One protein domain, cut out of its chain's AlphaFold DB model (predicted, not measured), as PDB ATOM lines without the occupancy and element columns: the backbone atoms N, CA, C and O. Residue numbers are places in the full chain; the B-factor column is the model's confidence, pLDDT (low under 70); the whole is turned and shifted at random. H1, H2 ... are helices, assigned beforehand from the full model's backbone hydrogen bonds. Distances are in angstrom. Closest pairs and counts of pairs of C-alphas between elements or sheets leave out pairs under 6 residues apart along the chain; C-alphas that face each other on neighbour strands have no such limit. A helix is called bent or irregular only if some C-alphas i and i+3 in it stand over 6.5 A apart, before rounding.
ATOM      1  N   GLU A  66     -24.018  19.930 -33.522       39.00
ATOM      2  CA  GLU A  66     -23.875  21.372 -33.792       39.00
ATOM      3  C   GLU A  66     -22.432  21.927 -33.793       39.00
ATOM      4  O   GLU A  66     -22.220  23.131 -33.906       39.00
ATOM      5  N   VAL A  67     -21.405  21.081 -33.718       39.59
ATOM      6  CA  VAL A  67     -20.015  21.514 -33.464       39.59
ATOM      7  C   VAL A  67     -19.183  21.684 -34.754       39.59
ATOM      8  O   VAL A  67     -18.043  22.144 -34.720       39.59
ATOM      9  N   PHE A  68     -19.727  21.355 -35.931       41.50
ATOM     10  CA  PHE A  68     -18.934  21.223 -37.169       41.50
ATOM     11  C   PHE A  68     -18.836  22.461 -38.078       41.50
ATOM     12  O   PHE A  68     -18.029  22.465 -39.012       41.50
ATOM     13  N   LEU A  69     -19.599  23.523 -37.815       45.25
ATOM     14  CA  LEU A  69     -19.621  24.736 -38.649       45.25
ATOM     15  C   LEU A  69     -18.289  25.523 -38.687       45.25
ATOM     16  O   LEU A  69     -17.901  25.966 -39.771       45.25
ATOM     17  N   PRO A  70     -17.519  25.664 -37.587       39.59
ATOM     18  CA  PRO A  70     -16.323  26.514 -37.601       39.59
ATOM     19  C   PRO A  70     -15.144  25.921 -38.391       39.59
ATOM     20  O   PRO A  70     -14.399  26.653 -39.039       39.59
ATOM     21  N   LYS A  71     -14.972  24.592 -38.389       40.97
ATOM     22  CA  LYS A  71     -13.814  23.933 -39.029       40.97
ATOM     23  C   LYS A  71     -13.894  23.886 -40.558       40.97
ATOM     24  O   LYS A  71     -12.857  23.785 -41.206       40.97
ATOM     25  N   GLN A  72     -15.091  23.977 -41.142       46.06
ATOM     26  CA  GLN A  72     -15.240  24.048 -42.598       46.06
ATOM     27  C   GLN A  72     -15.035  25.456 -43.169       46.06
ATOM     28  O   GLN A  72     -14.556  25.560 -44.298       46.06
ATOM     29  N   ARG A  73     -15.290  26.526 -42.392       43.75
ATOM     30  CA  ARG A  73     -14.968  27.910 -42.803       43.75
ATOM     31  C   ARG A  73     -13.489  28.053 -43.176       43.75
ATOM     32  O   ARG A  73     -13.162  28.680 -44.172       43.75
ATOM     33  N   GLN A  74     -12.601  27.379 -42.446       40.41
ATOM     34  CA  GLN A  74     -11.158  27.443 -42.695       40.41
ATOM     35  C   GLN A  74     -10.715  26.731 -43.990       40.41
ATOM     36  O   GLN A  74      -9.672  27.064 -44.535       40.41
ATOM     37  N   LEU A  75     -11.517  25.793 -44.512       42.16
ATOM     38  CA  LEU A  75     -11.240  25.071 -45.765       42.16
ATOM     39  C   LEU A  75     -11.902  25.716 -46.996       42.16
ATOM     40  O   LEU A  75     -11.472  25.457 -48.120       42.16
ATOM     41  N   ALA A  76     -12.935  26.544 -46.801       39.78
ATOM     42  CA  ALA A  76     -13.588  27.295 -47.874       39.78
ATOM     43  C   ALA A  76     -12.738  28.487 -48.344       39.78
ATOM     44  O   ALA A  76     -12.704  28.777 -49.535       39.78
ATOM     45  N   VAL A  77     -11.950  29.098 -47.453       39.09
ATOM     46  CA  VAL A  77     -11.053  30.217 -47.799       39.09
ATOM     47  C   VAL A  77      -9.946  29.804 -48.793       39.09
ATOM     48  O   VAL A  77      -9.452  30.634 -49.552       39.09
ATOM     49  N   GLU A  78      -9.594  28.515 -48.878       38.81
ATOM     50  CA  GLU A  78      -8.567  28.007 -49.811       38.81
ATOM     51  C   GLU A  78      -9.120  27.475 -51.148       38.81
ATOM     52  O   GLU A  78      -8.361  27.103 -52.047       38.81
ATOM     53  N   SER A  79     -10.440  27.428 -51.322       40.94
ATOM     54  CA  SER A  79     -11.083  26.833 -52.492       40.94
ATOM     55  C   SER A  79     -12.132  27.796 -53.023       40.94
ATOM     56  O   SER A  79     -13.073  28.102 -52.314       40.94
ATOM     57  N   ARG A  80     -12.012  28.227 -54.288       41.44
ATOM     58  CA  ARG A  80     -13.003  29.047 -55.021       41.44
ATOM     59  C   ARG A  80     -14.348  28.318 -55.229       41.44
ATOM     60  O   ARG A  80     -14.783  28.114 -56.358       41.44
ATOM     61  N   VAL A  81     -14.960  27.833 -54.160       46.88
ATOM     62  CA  VAL A  81     -16.353  27.416 -54.101       46.88
ATOM     63  C   VAL A  81     -17.068  28.631 -53.547       46.88
ATOM     64  O   VAL A  81     -16.763  29.046 -52.433       46.88
ATOM     65  N   SER A  82     -17.949  29.228 -54.345       55.94
ATOM     66  CA  SER A  82     -18.772  30.352 -53.907       55.94
ATOM     67  C   SER A  82     -19.445  29.967 -52.589       55.94
ATOM     68  O   SER A  82     -20.097  28.923 -52.526       55.94
ATOM     69  N   GLU A  83     -19.243  30.757 -51.535       57.72
ATOM     70  CA  GLU A  83     -19.792  30.508 -50.190       57.72
ATOM     71  C   GLU A  83     -21.309  30.249 -50.236       57.72
ATOM     72  O   GLU A  83     -21.828  29.396 -49.516       57.72
ATOM     73  N   GLU A  84     -21.979  30.877 -51.201       59.72
ATOM     74  CA  GLU A  84     -23.380  30.693 -51.575       59.72
ATOM     75  C   GLU A  84     -23.766  29.227 -51.860       59.72
ATOM     76  O   GLU A  84     -24.829  28.759 -51.454       59.72
ATOM     77  N   LEU A  85     -22.894  28.455 -52.509       62.00
ATOM     78  CA  LEU A  85     -23.176  27.071 -52.904       62.00
ATOM     79  C   LEU A  85     -23.081  26.110 -51.711       62.00
ATOM     80  O   LEU A  85     -23.851  25.154 -51.598       62.00
ATOM     81  N   ILE A  86     -22.149  26.394 -50.798       66.31
ATOM     82  CA  ILE A  86     -21.999  25.678 -49.527       66.31
ATOM     83  C   ILE A  86     -23.223  25.959 -48.657       66.31
ATOM     84  O   ILE A  86     -23.847  25.035 -48.132       66.31
ATOM     85  N   TYR A  87     -23.591  27.231 -48.562       71.62
ATOM     86  CA  TYR A  87     -24.751  27.685 -47.824       71.62
ATOM     87  C   TYR A  87     -26.045  27.024 -48.329       71.62
ATOM     88  O   TYR A  87     -26.765  26.411 -47.537       71.62
ATOM     89  N   MET A  88     -26.271  27.020 -49.647       77.12
ATOM     90  CA  MET A  88     -27.426  26.366 -50.272       77.12
ATOM     91  C   MET A  88     -27.506  24.868 -49.969       77.12
ATOM     92  O   MET A  88     -28.591  24.316 -49.776       77.12
ATOM     93  N   GLN A  89     -26.367  24.180 -49.897       71.44
ATOM     94  CA  GLN A  89     -26.346  22.763 -49.552       71.44
ATOM     95  C   GLN A  89     -26.765  22.524 -48.091       71.44
ATOM     96  O   GLN A  89     -27.449  21.540 -47.796       71.44
ATOM     97  N   TYR A  90     -26.366  23.408 -47.174       78.12
ATOM     98  CA  TYR A  90     -26.732  23.310 -45.761       78.12
ATOM     99  C   TYR A  90     -28.190  23.678 -45.509       78.12
ATOM    100  O   TYR A  90     -28.873  22.936 -44.800       78.12
ATOM    101  N   SER A  91     -28.676  24.767 -46.105       82.25
ATOM    102  CA  SER A  91     -30.078  25.182 -45.998       82.25
ATOM    103  C   SER A  91     -31.011  24.114 -46.570       82.25
ATOM    104  O   SER A  91     -31.959  23.717 -45.895       82.25
ATOM    105  N   THR A  92     -30.670  23.514 -47.715       81.81
ATOM    106  CA  THR A  92     -31.459  22.416 -48.305       81.81
ATOM    107  C   THR A  92     -31.529  21.198 -47.380       81.81
ATOM    108  O   THR A  92     -32.599  20.620 -47.194       81.81
ATOM    109  N   LYS A  93     -30.413  20.811 -46.747       79.94
ATOM    110  CA  LYS A  93     -30.395  19.702 -45.775       79.94
ATOM    111  C   LYS A  93     -31.243  19.998 -44.545       79.94
ATOM    112  O   LYS A  93     -31.939  19.109 -44.059       79.94
ATOM    113  N   TYR A  94     -31.180  21.226 -44.037       84.06
ATOM    114  CA  TYR A  94     -31.990  21.634 -42.897       84.06
ATOM    115  C   TYR A  94     -33.480  21.591 -43.230       84.06
ATOM    116  O   TYR A  94     -34.245  20.994 -42.477       84.06
ATOM    117  N   VAL A  95     -33.883  22.168 -44.366       85.69
ATOM    118  CA  VAL A  95     -35.278  22.143 -44.823       85.69
ATOM    119  C   VAL A  95     -35.744  20.698 -44.963       85.69
ATOM    120  O   VAL A  95     -36.749  20.331 -44.368       85.69
ATOM    121  N   PHE A  96     -34.959  19.849 -45.633       80.75
ATOM    122  CA  PHE A  96     -35.263  18.429 -45.809       80.75
ATOM    123  C   PHE A  96     -35.491  17.688 -44.484       80.75
ATOM    124  O   PHE A  96     -36.453  16.936 -44.355       80.75
ATOM    125  N   ALA A  97     -34.637  17.919 -43.483       82.50
ATOM    126  CA  ALA A  97     -34.761  17.289 -42.169       82.50
ATOM    127  C   ALA A  97     -35.998  17.759 -41.381       82.50
ATOM    128  O   ALA A  97     -36.449  17.051 -40.485       82.50
ATOM    129  N   ASN A  98     -36.543  18.933 -41.710       86.31
ATOM    130  CA  ASN A  98     -37.631  19.567 -40.971       86.31
ATOM    131  C   ASN A  98     -38.938  19.678 -41.769       86.31
ATOM    132  O   ASN A  98     -39.867  20.294 -41.266       86.31
ATOM    133  N   LEU A  99     -39.064  19.072 -42.957       84.06
ATOM    134  CA  LEU A  99     -40.261  19.192 -43.814       84.06
ATOM    135  C   LEU A  99     -41.584  18.909 -43.089       84.06
ATOM    136  O   LEU A  99     -42.577  19.581 -43.342       84.06
ATOM    137  N   GLY A 100     -41.600  17.943 -42.167       80.12
ATOM    138  CA  GLY A 100     -42.810  17.589 -41.420       80.12
ATOM    139  C   GLY A 100     -43.228  18.602 -40.349       80.12
ATOM    140  O   GLY A 100     -44.395  18.629 -39.985       80.12
ATOM    141  N   ASN A 101     -42.299  19.421 -39.848       85.56
ATOM    142  CA  ASN A 101     -42.517  20.400 -38.773       85.56
ATOM    143  C   ASN A 101     -41.787  21.715 -39.091       85.56
ATOM    144  O   ASN A 101     -41.124  22.298 -38.229       85.56
ATOM    145  N   PHE A 102     -41.825  22.139 -40.355       87.50
ATOM    146  CA  PHE A 102     -41.012  23.259 -40.805       87.50
ATOM    147  C   PHE A 102     -41.495  24.558 -40.154       87.50
ATOM    148  O   PHE A 102     -42.680  24.882 -40.197       87.50
ATOM    149  N   ASN A 103     -40.565  25.311 -39.567       86.56
ATOM    150  CA  ASN A 103     -40.831  26.615 -38.975       86.56
ATOM    151  C   ASN A 103     -39.928  27.664 -39.631       86.56
ATOM    152  O   ASN A 103     -38.699  27.598 -39.528       86.56
ATOM    153  N   PHE A 104     -40.548  28.647 -40.284       86.81
ATOM    154  CA  PHE A 104     -39.828  29.678 -41.023       86.81
ATOM    155  C   PHE A 104     -38.992  30.592 -40.114       86.81
ATOM    156  O   PHE A 104     -37.854  30.898 -40.449       86.81
ATOM    157  N   LEU A 105     -39.466  30.937 -38.911       84.06
ATOM    158  CA  LEU A 105     -38.680  31.723 -37.949       84.06
ATOM    159  C   LEU A 105     -37.421  30.978 -37.492       84.06
ATOM    160  O   LEU A 105     -36.356  31.580 -37.352       84.06
ATOM    161  N   SER A 106     -37.519  29.664 -37.266       84.50
ATOM    162  CA  SER A 106     -36.356  28.836 -36.928       84.50
ATOM    163  C   SER A 106     -35.347  28.778 -38.074       84.50
ATOM    164  O   SER A 106     -34.141  28.833 -37.827       84.50
ATOM    165  N   PHE A 107     -35.835  28.715 -39.315       86.69
ATOM    166  CA  PHE A 107     -35.004  28.789 -40.511       86.69
ATOM    167  C   PHE A 107     -34.272  30.136 -40.607       86.69
ATOM    168  O   PHE A 107     -33.044  30.139 -40.703       86.69
ATOM    169  N   CYS A 108     -34.983  31.259 -40.481       84.94
ATOM    170  CA  CYS A 108     -34.381  32.594 -40.530       84.94
ATOM    171  C   CYS A 108     -33.343  32.792 -39.419       84.94
ATOM    172  O   CYS A 108     -32.227  33.207 -39.698       84.94
ATOM    173  N   ARG A 109     -33.642  32.409 -38.167       82.75
ATOM    174  CA  ARG A 109     -32.680  32.525 -37.052       82.75
ATOM    175  C   ARG A 109     -31.412  31.712 -37.276       82.75
ATOM    176  O   ARG A 109     -30.324  32.176 -36.958       82.75
ATOM    177  N   LYS A 110     -31.544  30.499 -37.818       81.62
ATOM    178  CA  LYS A 110     -30.403  29.607 -38.055       81.62
ATOM    179  C   LYS A 110     -29.452  30.137 -39.126       81.62
ATOM    180  O   LYS A 110     -28.273  29.795 -39.114       81.62
ATOM    181  N   TYR A 111     -29.970  30.941 -40.044       79.44
ATOM    182  CA  TYR A 111     -29.227  31.439 -41.191       79.44
ATOM    183  C   TYR A 111     -29.167  32.970 -41.268       79.44
ATOM    184  O   TYR A 111     -28.801  33.496 -42.313       79.44
ATOM    185  N   LYS A 112     -29.456  33.670 -40.162       79.12
ATOM    186  CA  LYS A 112     -29.450  35.139 -40.058       79.12
ATOM    187  C   LYS A 112     -28.116  35.756 -40.491       79.12
ATOM    188  O   LYS A 112     -28.105  36.780 -41.148       79.12
ATOM    189  N   ASP A 113     -27.000  35.094 -40.189       73.44
ATOM    190  CA  ASP A 113     -25.658  35.567 -40.569       73.44
ATOM    191  C   ASP A 113     -25.416  35.588 -42.092       73.44
ATOM    192  O   ASP A 113     -24.412  36.128 -42.550       73.44
ATOM    193  N   PHE A 114     -26.284  34.934 -42.867       70.56
ATOM    194  CA  PHE A 114     -26.131  34.744 -44.311       70.56
ATOM    195  C   PHE A 114     -27.302  35.291 -45.121       70.56
ATOM    196  O   PHE A 114     -27.142  35.522 -46.313       70.56
ATOM    197  N   LEU A 115     -28.473  35.422 -44.502       76.12
ATOM    198  CA  LEU A 115     -29.685  35.929 -45.126       76.12
ATOM    199  C   LEU A 115     -29.938  37.315 -44.556       76.12
ATOM    200  O   LEU A 115     -30.255  37.445 -43.374       76.12
ATOM    201  N   VAL A 116     -29.750  38.328 -45.394       72.75
ATOM    202  CA  VAL A 116     -29.766  39.727 -44.961       72.75
ATOM    203  C   VAL A 116     -31.193  40.186 -44.690       72.75
ATOM    204  O   VAL A 116     -31.441  40.916 -43.734       72.75
ATOM    205  N   ASP A 117     -32.137  39.720 -45.502       77.50
ATOM    206  CA  ASP A 117     -33.526  40.144 -45.441       77.50
ATOM    207  C   ASP A 117     -34.510  38.963 -45.509       77.50
ATOM    208  O   ASP A 117     -34.182  37.801 -45.800       77.50
ATOM    209  N   LYS A 118     -35.772  39.270 -45.198       80.81
ATOM    210  CA  LYS A 118     -36.867  38.301 -45.259       80.81
ATOM    211  C   LYS A 118     -37.045  37.748 -46.675       80.81
ATOM    212  O   LYS A 118     -37.341  36.564 -46.828       80.81
ATOM    213  N   GLU A 119     -36.862  38.565 -47.704       81.25
ATOM    214  CA  GLU A 119     -37.081  38.185 -49.102       81.25
ATOM    215  C   GLU A 119     -36.059  37.150 -49.586       81.25
ATOM    216  O   GLU A 119     -36.406  36.193 -50.278       81.25
ATOM    217  N   GLU A 120     -34.809  37.279 -49.166       80.69
ATOM    218  CA  GLU A 120     -33.705  36.367 -49.412       80.69
ATOM    219  C   GLU A 120     -33.892  35.065 -48.634       80.69
ATOM    220  O   GLU A 120     -33.635  33.984 -49.178       80.69
ATOM    221  N   CYS A 121     -34.443  35.131 -47.415       84.19
ATOM    222  CA  CYS A 121     -34.876  33.940 -46.683       84.19
ATOM    223  C   CYS A 121     -35.938  33.160 -47.460       84.19
ATOM    224  O   CYS A 121     -35.810  31.944 -47.630       84.19
ATOM    225  N   VAL A 122     -36.968  33.849 -47.958       86.69
ATOM    226  CA  VAL A 122     -38.026  33.229 -48.763       86.69
ATOM    227  C   VAL A 122     -37.446  32.664 -50.056       86.69
ATOM    228  O   VAL A 122     -37.664  31.496 -50.360       86.69
ATOM    229  N   ARG A 123     -36.632  33.434 -50.785       86.25
ATOM    230  CA  ARG A 123     -35.992  33.003 -52.038       86.25
ATOM    231  C   ARG A 123     -35.131  31.755 -51.833       86.25
ATOM    232  O   ARG A 123     -35.184  30.824 -52.637       86.25
ATOM    233  N   THR A 124     -34.358  31.717 -50.751       86.62
ATOM    234  CA  THR A 124     -33.528  30.566 -50.378       86.62
ATOM    235  C   THR A 124     -34.387  29.356 -50.034       86.62
ATOM    236  O   THR A 124     -34.112  28.257 -50.522       86.62
ATOM    237  N   LEU A 125     -35.444  29.538 -49.239       89.56
ATOM    238  CA  LEU A 125     -36.386  28.473 -48.905       89.56
ATOM    239  C   LEU A 125     -37.043  27.894 -50.166       89.56
ATOM    240  O   LEU A 125     -37.049  26.676 -50.339       89.56
ATOM    241  N   THR A 126     -37.514  28.747 -51.078       89.69
ATOM    242  CA  THR A 126     -38.092  28.340 -52.365       89.69
ATOM    243  C   THR A 126     -37.113  27.488 -53.161       89.69
ATOM    244  O   THR A 126     -37.463  26.388 -53.588       89.69
ATOM    245  N   LYS A 127     -35.858  27.937 -53.300       87.56
ATOM    246  CA  LYS A 127     -34.810  27.167 -53.987       87.56
ATOM    247  C   LYS A 127     -34.578  25.807 -53.320       87.56
ATOM    248  O   LYS A 127     -34.486  24.795 -54.008       87.56
ATOM    249  N   CYS A 128     -34.517  25.759 -51.988       87.19
ATOM    250  CA  CYS A 128     -34.346  24.509 -51.243       87.19
ATOM    251  C   CYS A 128     -35.491  23.526 -51.515       87.19
ATOM    252  O   CYS A 128     -35.248  22.352 -51.794       87.19
ATOM    253  N   LEU A 129     -36.735  23.999 -51.460       88.44
ATOM    254  CA  LEU A 129     -37.915  23.169 -51.684       88.44
ATOM    255  C   LEU A 129     -38.010  22.690 -53.139       88.44
ATOM    256  O   LEU A 129     -38.274  21.511 -53.358       88.44
ATOM    257  N   GLN A 130     -37.691  23.542 -54.119       86.88
ATOM    258  CA  GLN A 130     -37.618  23.162 -55.536       86.88
ATOM    259  C   GLN A 130     -36.572  22.067 -55.782       86.88
ATOM    260  O   GLN A 130     -36.835  21.109 -56.506       86.88
ATOM    261  N   ILE A 131     -35.399  22.155 -55.143       83.50
ATOM    262  CA  ILE A 131     -34.363  21.111 -55.225       83.50
ATOM    263  C   ILE A 131     -34.877  19.786 -54.644       83.50
ATOM    264  O   ILE A 131     -34.631  18.714 -55.205       83.50
ATOM    265  N   ILE A 132     -35.594  19.841 -53.520       81.88
ATOM    266  CA  ILE A 132     -36.163  18.656 -52.870       81.88
ATOM    267  C   ILE A 132     -37.264  18.033 -53.734       81.88
ATOM    268  O   ILE A 132     -37.293  16.810 -53.886       81.88
ATOM    269  N   GLU A 133     -38.142  18.848 -54.314       86.12
ATOM    270  CA  GLU A 133     -39.229  18.405 -55.184       86.12
ATOM    271  C   GLU A 133     -38.696  17.798 -56.490       86.12
ATOM    272  O   GLU A 133     -39.088  16.694 -56.869       86.12
ATOM    273  N   ALA A 134     -37.754  18.473 -57.151       79.75
ATOM    274  CA  ALA A 134     -37.183  18.034 -58.421       79.75
ATOM    275  C   ALA A 134     -36.283  16.796 -58.282       79.75
ATOM    276  O   ALA A 134     -35.963  16.141 -59.277       79.75
ATOM    277  N   SER A 135     -35.860  16.447 -57.061       78.50
ATOM    278  CA  SER A 135     -34.997  15.293 -56.826       78.50
ATOM    279  C   SER A 135     -35.754  13.974 -57.064       78.50
ATOM    280  O   SER A 135     -36.627  13.584 -56.276       78.50
ATOM    281  N   PRO A 136     -35.375  13.183 -58.090       70.06
ATOM    282  CA  PRO A 136     -36.023  11.901 -58.369       70.06
ATOM    283  C   PRO A 136     -35.754  10.862 -57.271       70.06
ATOM    284  O   PRO A 136     -36.446   9.850 -57.194       70.06
ATOM    285  N   ARG A 137     -34.750  11.118 -56.426       70.69
ATOM    286  CA  ARG A 137     -34.250  10.220 -55.381       70.69
ATOM    287  C   ARG A 137     -34.994  10.378 -54.051       70.69
ATOM    288  O   ARG A 137     -34.882   9.505 -53.198       70.69
ATOM    289  N   ASN A 138     -35.765  11.451 -53.892       79.00
ATOM    290  CA  ASN A 138     -36.603  11.652 -52.718       79.00
ATOM    291  C   ASN A 138     -37.874  10.800 -52.815       79.00
ATOM    292  O   ASN A 138     -38.429  10.606 -53.900       79.00
ATOM    293  N   HIS A 139     -38.340  10.293 -51.672       81.06
ATOM    294  CA  HIS A 139     -39.618   9.588 -51.597       81.06
ATOM    295  C   HIS A 139     -40.758  10.505 -52.050       81.06
ATOM    296  O   HIS A 139     -40.723  11.709 -51.803       81.06
ATOM    297  N   GLN A 140     -41.785   9.928 -52.680       80.50
ATOM    298  CA  GLN A 140     -42.923  10.702 -53.185       80.50
ATOM    299  C   GLN A 140     -43.567  11.549 -52.079       80.50
ATOM    300  O   GLN A 140     -43.784  12.732 -52.293       80.50
ATOM    301  N   SER A 141     -43.719  10.997 -50.870       84.94
ATOM    302  CA  SER A 141     -44.233  11.727 -49.704       84.94
ATOM    303  C   SER A 141     -43.418  12.972 -49.345       84.94
ATOM    304  O   SER A 141     -43.983  13.985 -48.957       84.94
ATOM    305  N   VAL A 142     -42.094  12.915 -49.492       82.06
ATOM    306  CA  VAL A 142     -41.185  14.035 -49.213       82.06
ATOM    307  C   VAL A 142     -41.306  15.108 -50.292       82.06
ATOM    308  O   VAL A 142     -41.303  16.295 -49.984       82.06
ATOM    309  N   ARG A 143     -41.454  14.699 -51.558       82.56
ATOM    310  CA  ARG A 143     -41.718  15.629 -52.665       82.56
ATOM    311  C   ARG A 143     -43.080  16.299 -52.533       82.56
ATOM    312  O   ARG A 143     -43.174  17.500 -52.742       82.56
ATOM    313  N   ASP A 144     -44.102  15.546 -52.141       87.88
ATOM    314  CA  ASP A 144     -45.452  16.069 -51.922       87.88
ATOM    315  C   ASP A 144     -45.478  17.049 -50.739       87.88
ATOM    316  O   ASP A 144     -46.126  18.087 -50.822       87.88
ATOM    317  N   GLN A 145     -44.719  16.778 -49.671       87.38
ATOM    318  CA  GLN A 145     -44.536  17.716 -48.555       87.38
ATOM    319  C   GLN A 145     -43.799  18.988 -48.978       87.38
ATOM    320  O   GLN A 145     -44.209  20.080 -48.597       87.38
ATOM    321  N   ALA A 146     -42.733  18.867 -49.776       88.06
ATOM    322  CA  ALA A 146     -42.013  20.025 -50.296       88.06
ATOM    323  C   ALA A 146     -42.902  20.882 -51.211       88.06
ATOM    324  O   ALA A 146     -42.903  22.103 -51.081       88.06
ATOM    325  N   ARG A 147     -43.710  20.243 -52.067       90.38
ATOM    326  CA  ARG A 147     -44.706  20.917 -52.907       90.38
ATOM    327  C   ARG A 147     -45.781  21.609 -52.071       90.38
ATOM    328  O   ARG A 147     -46.045  22.779 -52.286       90.38
ATOM    329  N   ALA A 148     -46.333  20.933 -51.064       89.62
ATOM    330  CA  ALA A 148     -47.317  21.538 -50.168       89.62
ATOM    331  C   ALA A 148     -46.751  22.752 -49.408       89.62
ATOM    332  O   ALA A 148     -47.469  23.719 -49.171       89.62
ATOM    333  N   LEU A 149     -45.469  22.724 -49.033       88.31
ATOM    334  CA  LEU A 149     -44.775  23.866 -48.430       88.31
ATOM    335  C   LEU A 149     -44.524  25.005 -49.428       88.31
ATOM    336  O   LEU A 149     -44.619  26.165 -49.037       88.31
ATOM    337  N   LEU A 150     -44.237  24.693 -50.697       90.00
ATOM    338  CA  LEU A 150     -44.134  25.686 -51.773       90.00
ATOM    339  C   LEU A 150     -45.478  26.368 -52.039       90.00
ATOM    340  O   LEU A 150     -45.534  27.591 -52.091       90.00
ATOM    341  N   ASP A 151     -46.557  25.592 -52.131       89.56
ATOM    342  CA  ASP A 151     -47.906  26.113 -52.378       89.56
ATOM    343  C   ASP A 151     -48.390  27.013 -51.226       89.56
ATOM    344  O   ASP A 151     -49.130  27.969 -51.441       89.56
ATOM    345  N   ASN A 152     -47.932  26.743 -49.999       88.44
ATOM    346  CA  ASN A 152     -48.279  27.503 -48.796       88.44
ATOM    347  C   ASN A 152     -47.186  28.492 -48.363       88.44
ATOM    348  O   ASN A 152     -47.193  28.950 -47.212       88.44
ATOM    349  N   ILE A 153     -46.230  28.827 -49.235       86.94
ATOM    350  CA  ILE A 153     -45.054  29.607 -48.832       86.94
ATOM    351  C   ILE A 153     -45.425  30.998 -48.319       86.94
ATOM    352  O   ILE A 153     -44.882  31.438 -47.309       86.94
ATOM    353  N   GLU A 154     -46.415  31.655 -48.925       83.00
ATOM    354  CA  GLU A 154     -46.913  32.957 -48.472       83.00
ATOM    355  C   GLU A 154     -47.470  32.866 -47.052       83.00
ATOM    356  O   GLU A 154     -47.072  33.629 -46.180       83.00
ATOM    357  N   THR A 155     -48.312  31.869 -46.770       83.75
ATOM    358  CA  THR A 155     -48.871  31.677 -45.422       83.75
ATOM    359  C   THR A 155     -47.807  31.295 -44.392       83.75
ATOM    360  O   THR A 155     -47.816  31.801 -43.273       83.75
ATOM    361  N   THR A 156     -46.838  30.465 -44.781       81.75
ATOM    362  CA  THR A 156     -45.745  30.003 -43.908       81.75
ATOM    363  C   THR A 156     -44.765  31.134 -43.576       81.75
ATOM    364  O   THR A 156     -44.135  31.136 -42.519       81.75
ATOM    365  N   THR A 157     -44.640  32.111 -44.474       83.25
ATOM    366  CA  THR A 157     -43.734  33.263 -44.344       83.25
ATOM    367  C   THR A 157     -44.449  34.532 -43.862       83.25
ATOM    368  O   THR A 157     -43.793  35.478 -43.417       83.25
ATOM    369  N   ALA A 158     -45.787  34.547 -43.860       75.06
ATOM    370  CA  ALA A 158     -46.616  35.622 -43.311       75.06
ATOM    371  C   ALA A 158     -46.503  35.726 -41.782       75.06
ATOM    372  O   ALA A 158     -46.430  36.834 -41.253       75.06
ATOM    373  N   ASP A 159     -46.407  34.590 -41.082       61.97
ATOM    374  CA  ASP A 159     -46.284  34.533 -39.614       61.97
ATOM    375  C   ASP A 159     -44.906  34.969 -39.096       61.97
ATOM    376  O   ASP A 159     -44.733  35.262 -37.910       61.97
ATOM    377  N   ALA A 160     -43.918  35.088 -39.988       58.19
ATOM    378  CA  ALA A 160     -42.698  35.816 -39.695       58.19
ATOM    379  C   ALA A 160     -42.991  37.319 -39.675       58.19
ATOM    380  O   ALA A 160     -42.652  38.056 -40.605       58.19
ATOM    381  N   ARG A 161     -43.557  37.770 -38.553       51.47
ATOM    382  CA  ARG A 161     -43.252  39.076 -37.960       51.47
ATOM    383  C   ARG A 161     -41.778  39.074 -37.545       51.47
ATOM    384  O   ARG A 161     -41.440  39.060 -36.370       51.47
ATOM    385  N   VAL A 162     -40.900  38.930 -38.528       50.38
ATOM    386  CA  VAL A 162     -39.518  39.357 -38.398       50.38
ATOM    387  C   VAL A 162     -39.658  40.861 -38.512       50.38
ATOM    388  O   VAL A 162     -39.851  41.367 -39.612       50.38
ATOM    389  N   ASP A 163     -39.761  41.536 -37.367       44.06
ATOM    390  CA  ASP A 163     -39.559  42.978 -37.330       44.06
ATOM    391  C   ASP A 163     -38.232  43.232 -38.047       44.06
ATOM    392  O   ASP A 163     -37.205  42.669 -37.656       44.06
ATOM    393  N   ASP A 164     -38.242  44.069 -39.084       47.41
ATOM    394  CA  ASP A 164     -37.027  44.517 -39.778       47.41
ATOM    395  C   ASP A 164     -36.004  45.148 -38.795       47.41
ATOM    396  O   ASP A 164     -34.823  45.296 -39.108       47.41
ATOM    397  N   ASN A 165     -36.428  45.447 -37.559       43.19
ATOM    398  CA  ASN A 165     -35.591  45.925 -36.462       43.19
ATOM    399  C   ASN A 165     -34.781  44.832 -35.740       43.19
ATOM    400  O   ASN A 165     -33.700  45.125 -35.243       43.19
TER     401      ASN A 165
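What this domain is: This is residues 66 to 165 of the 284 residues of an uncharacterized protein of Mucor lusitanicus CBS 277.49 (UniProt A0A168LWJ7). The model is roughly a T: H4, with H5 folding back beside it as a helical hairpin and the short H6 after H5, makes the crossbar, and H2 is the stem that crosses H4. H1 makes a V with H2 at the stem's far end, away from the other helices, while H3 sits in the corner near H2, H4 and H6. The printed part has 100 residues, with six named helices in the order H1 to H6 and no named strand, and its class is all helix. It is compact, with a radius of gyration of the C-alphas of 14.3 A, and spans 40 by 39 by 23 A.

How they stand to each other: H1, residues 69 to 76, is close to but not clearly touching H2, residues 83 to 101; the closest C-alphas are those of Ala 76 and Glu 83, 7.4 A apart. They run opposite ways at a shallow tilt of 32 degrees, only just short of steep. H2 has a kink of 31 degrees near residue 95 and is irregular: C-alphas 97 and 100 are 8.1 A apart. H3, residues 104 to 111, is close to but not clearly touching H2, with the C-alphas of Val 95 and Phe 107 closest at 7.9 A. The hub is H4, residues 118 to 134, which touches three helices. H2 touches H4 with residues 88 to 96 alone, about perpendicular at 74 degrees; the C-alphas of Thr 92 and Cys 128 are closest, 4.6 A apart. H4 and H5, residues 140 to 151, form a helical hairpin and touch at a shallow tilt of 29 degrees, opposite ways, closest at the C-alphas of Glu 133 and Arg 143, 4.5 A. H2 touches H5 with residues 99 to 100 alone, closest at the C-alphas of Leu 99 and Gln 145, 6.6 A. H6, residues 153 to 158, only just touches H4, with 3 pairs of C-alphas within 8 A, the closest being Val 122 and Thr 157 at 7.2 A. H1 is apart from H3, H4, H5 and H6. Every O i to N i+4 pair is within hydrogen-bond range in H3, H4, H5 and H6; in H2 13 of 15 are, and in H1 1 of 4, beside 3 of 5 O i to N i+3 pairs.

Where its parts are: H1 begins at C-alpha 69 (-19.621, 24.736, -38.649) and is 11.3 A long. H2 is 27.4 A, H4 24.2 A and H5 16.2 A from first to last C-alpha. H4 begins at C-alpha 118 (-36.867, 38.301, -45.259), and H6 ends at C-alpha 158 (-46.616, 35.622, -43.311).

The domain as a whole: The C-alphas of Glu 78 and Thr 155 are the two farthest apart, at 40.7 A. The printed part has no cut and no long link. Residues 66 to 71, of which 69 to 71 belong to H1, and residues 77 to 82 stand free. The mean pLDDT of the printed part is 72.8, and residues 66 to 86 and 159 to 165 are under 70.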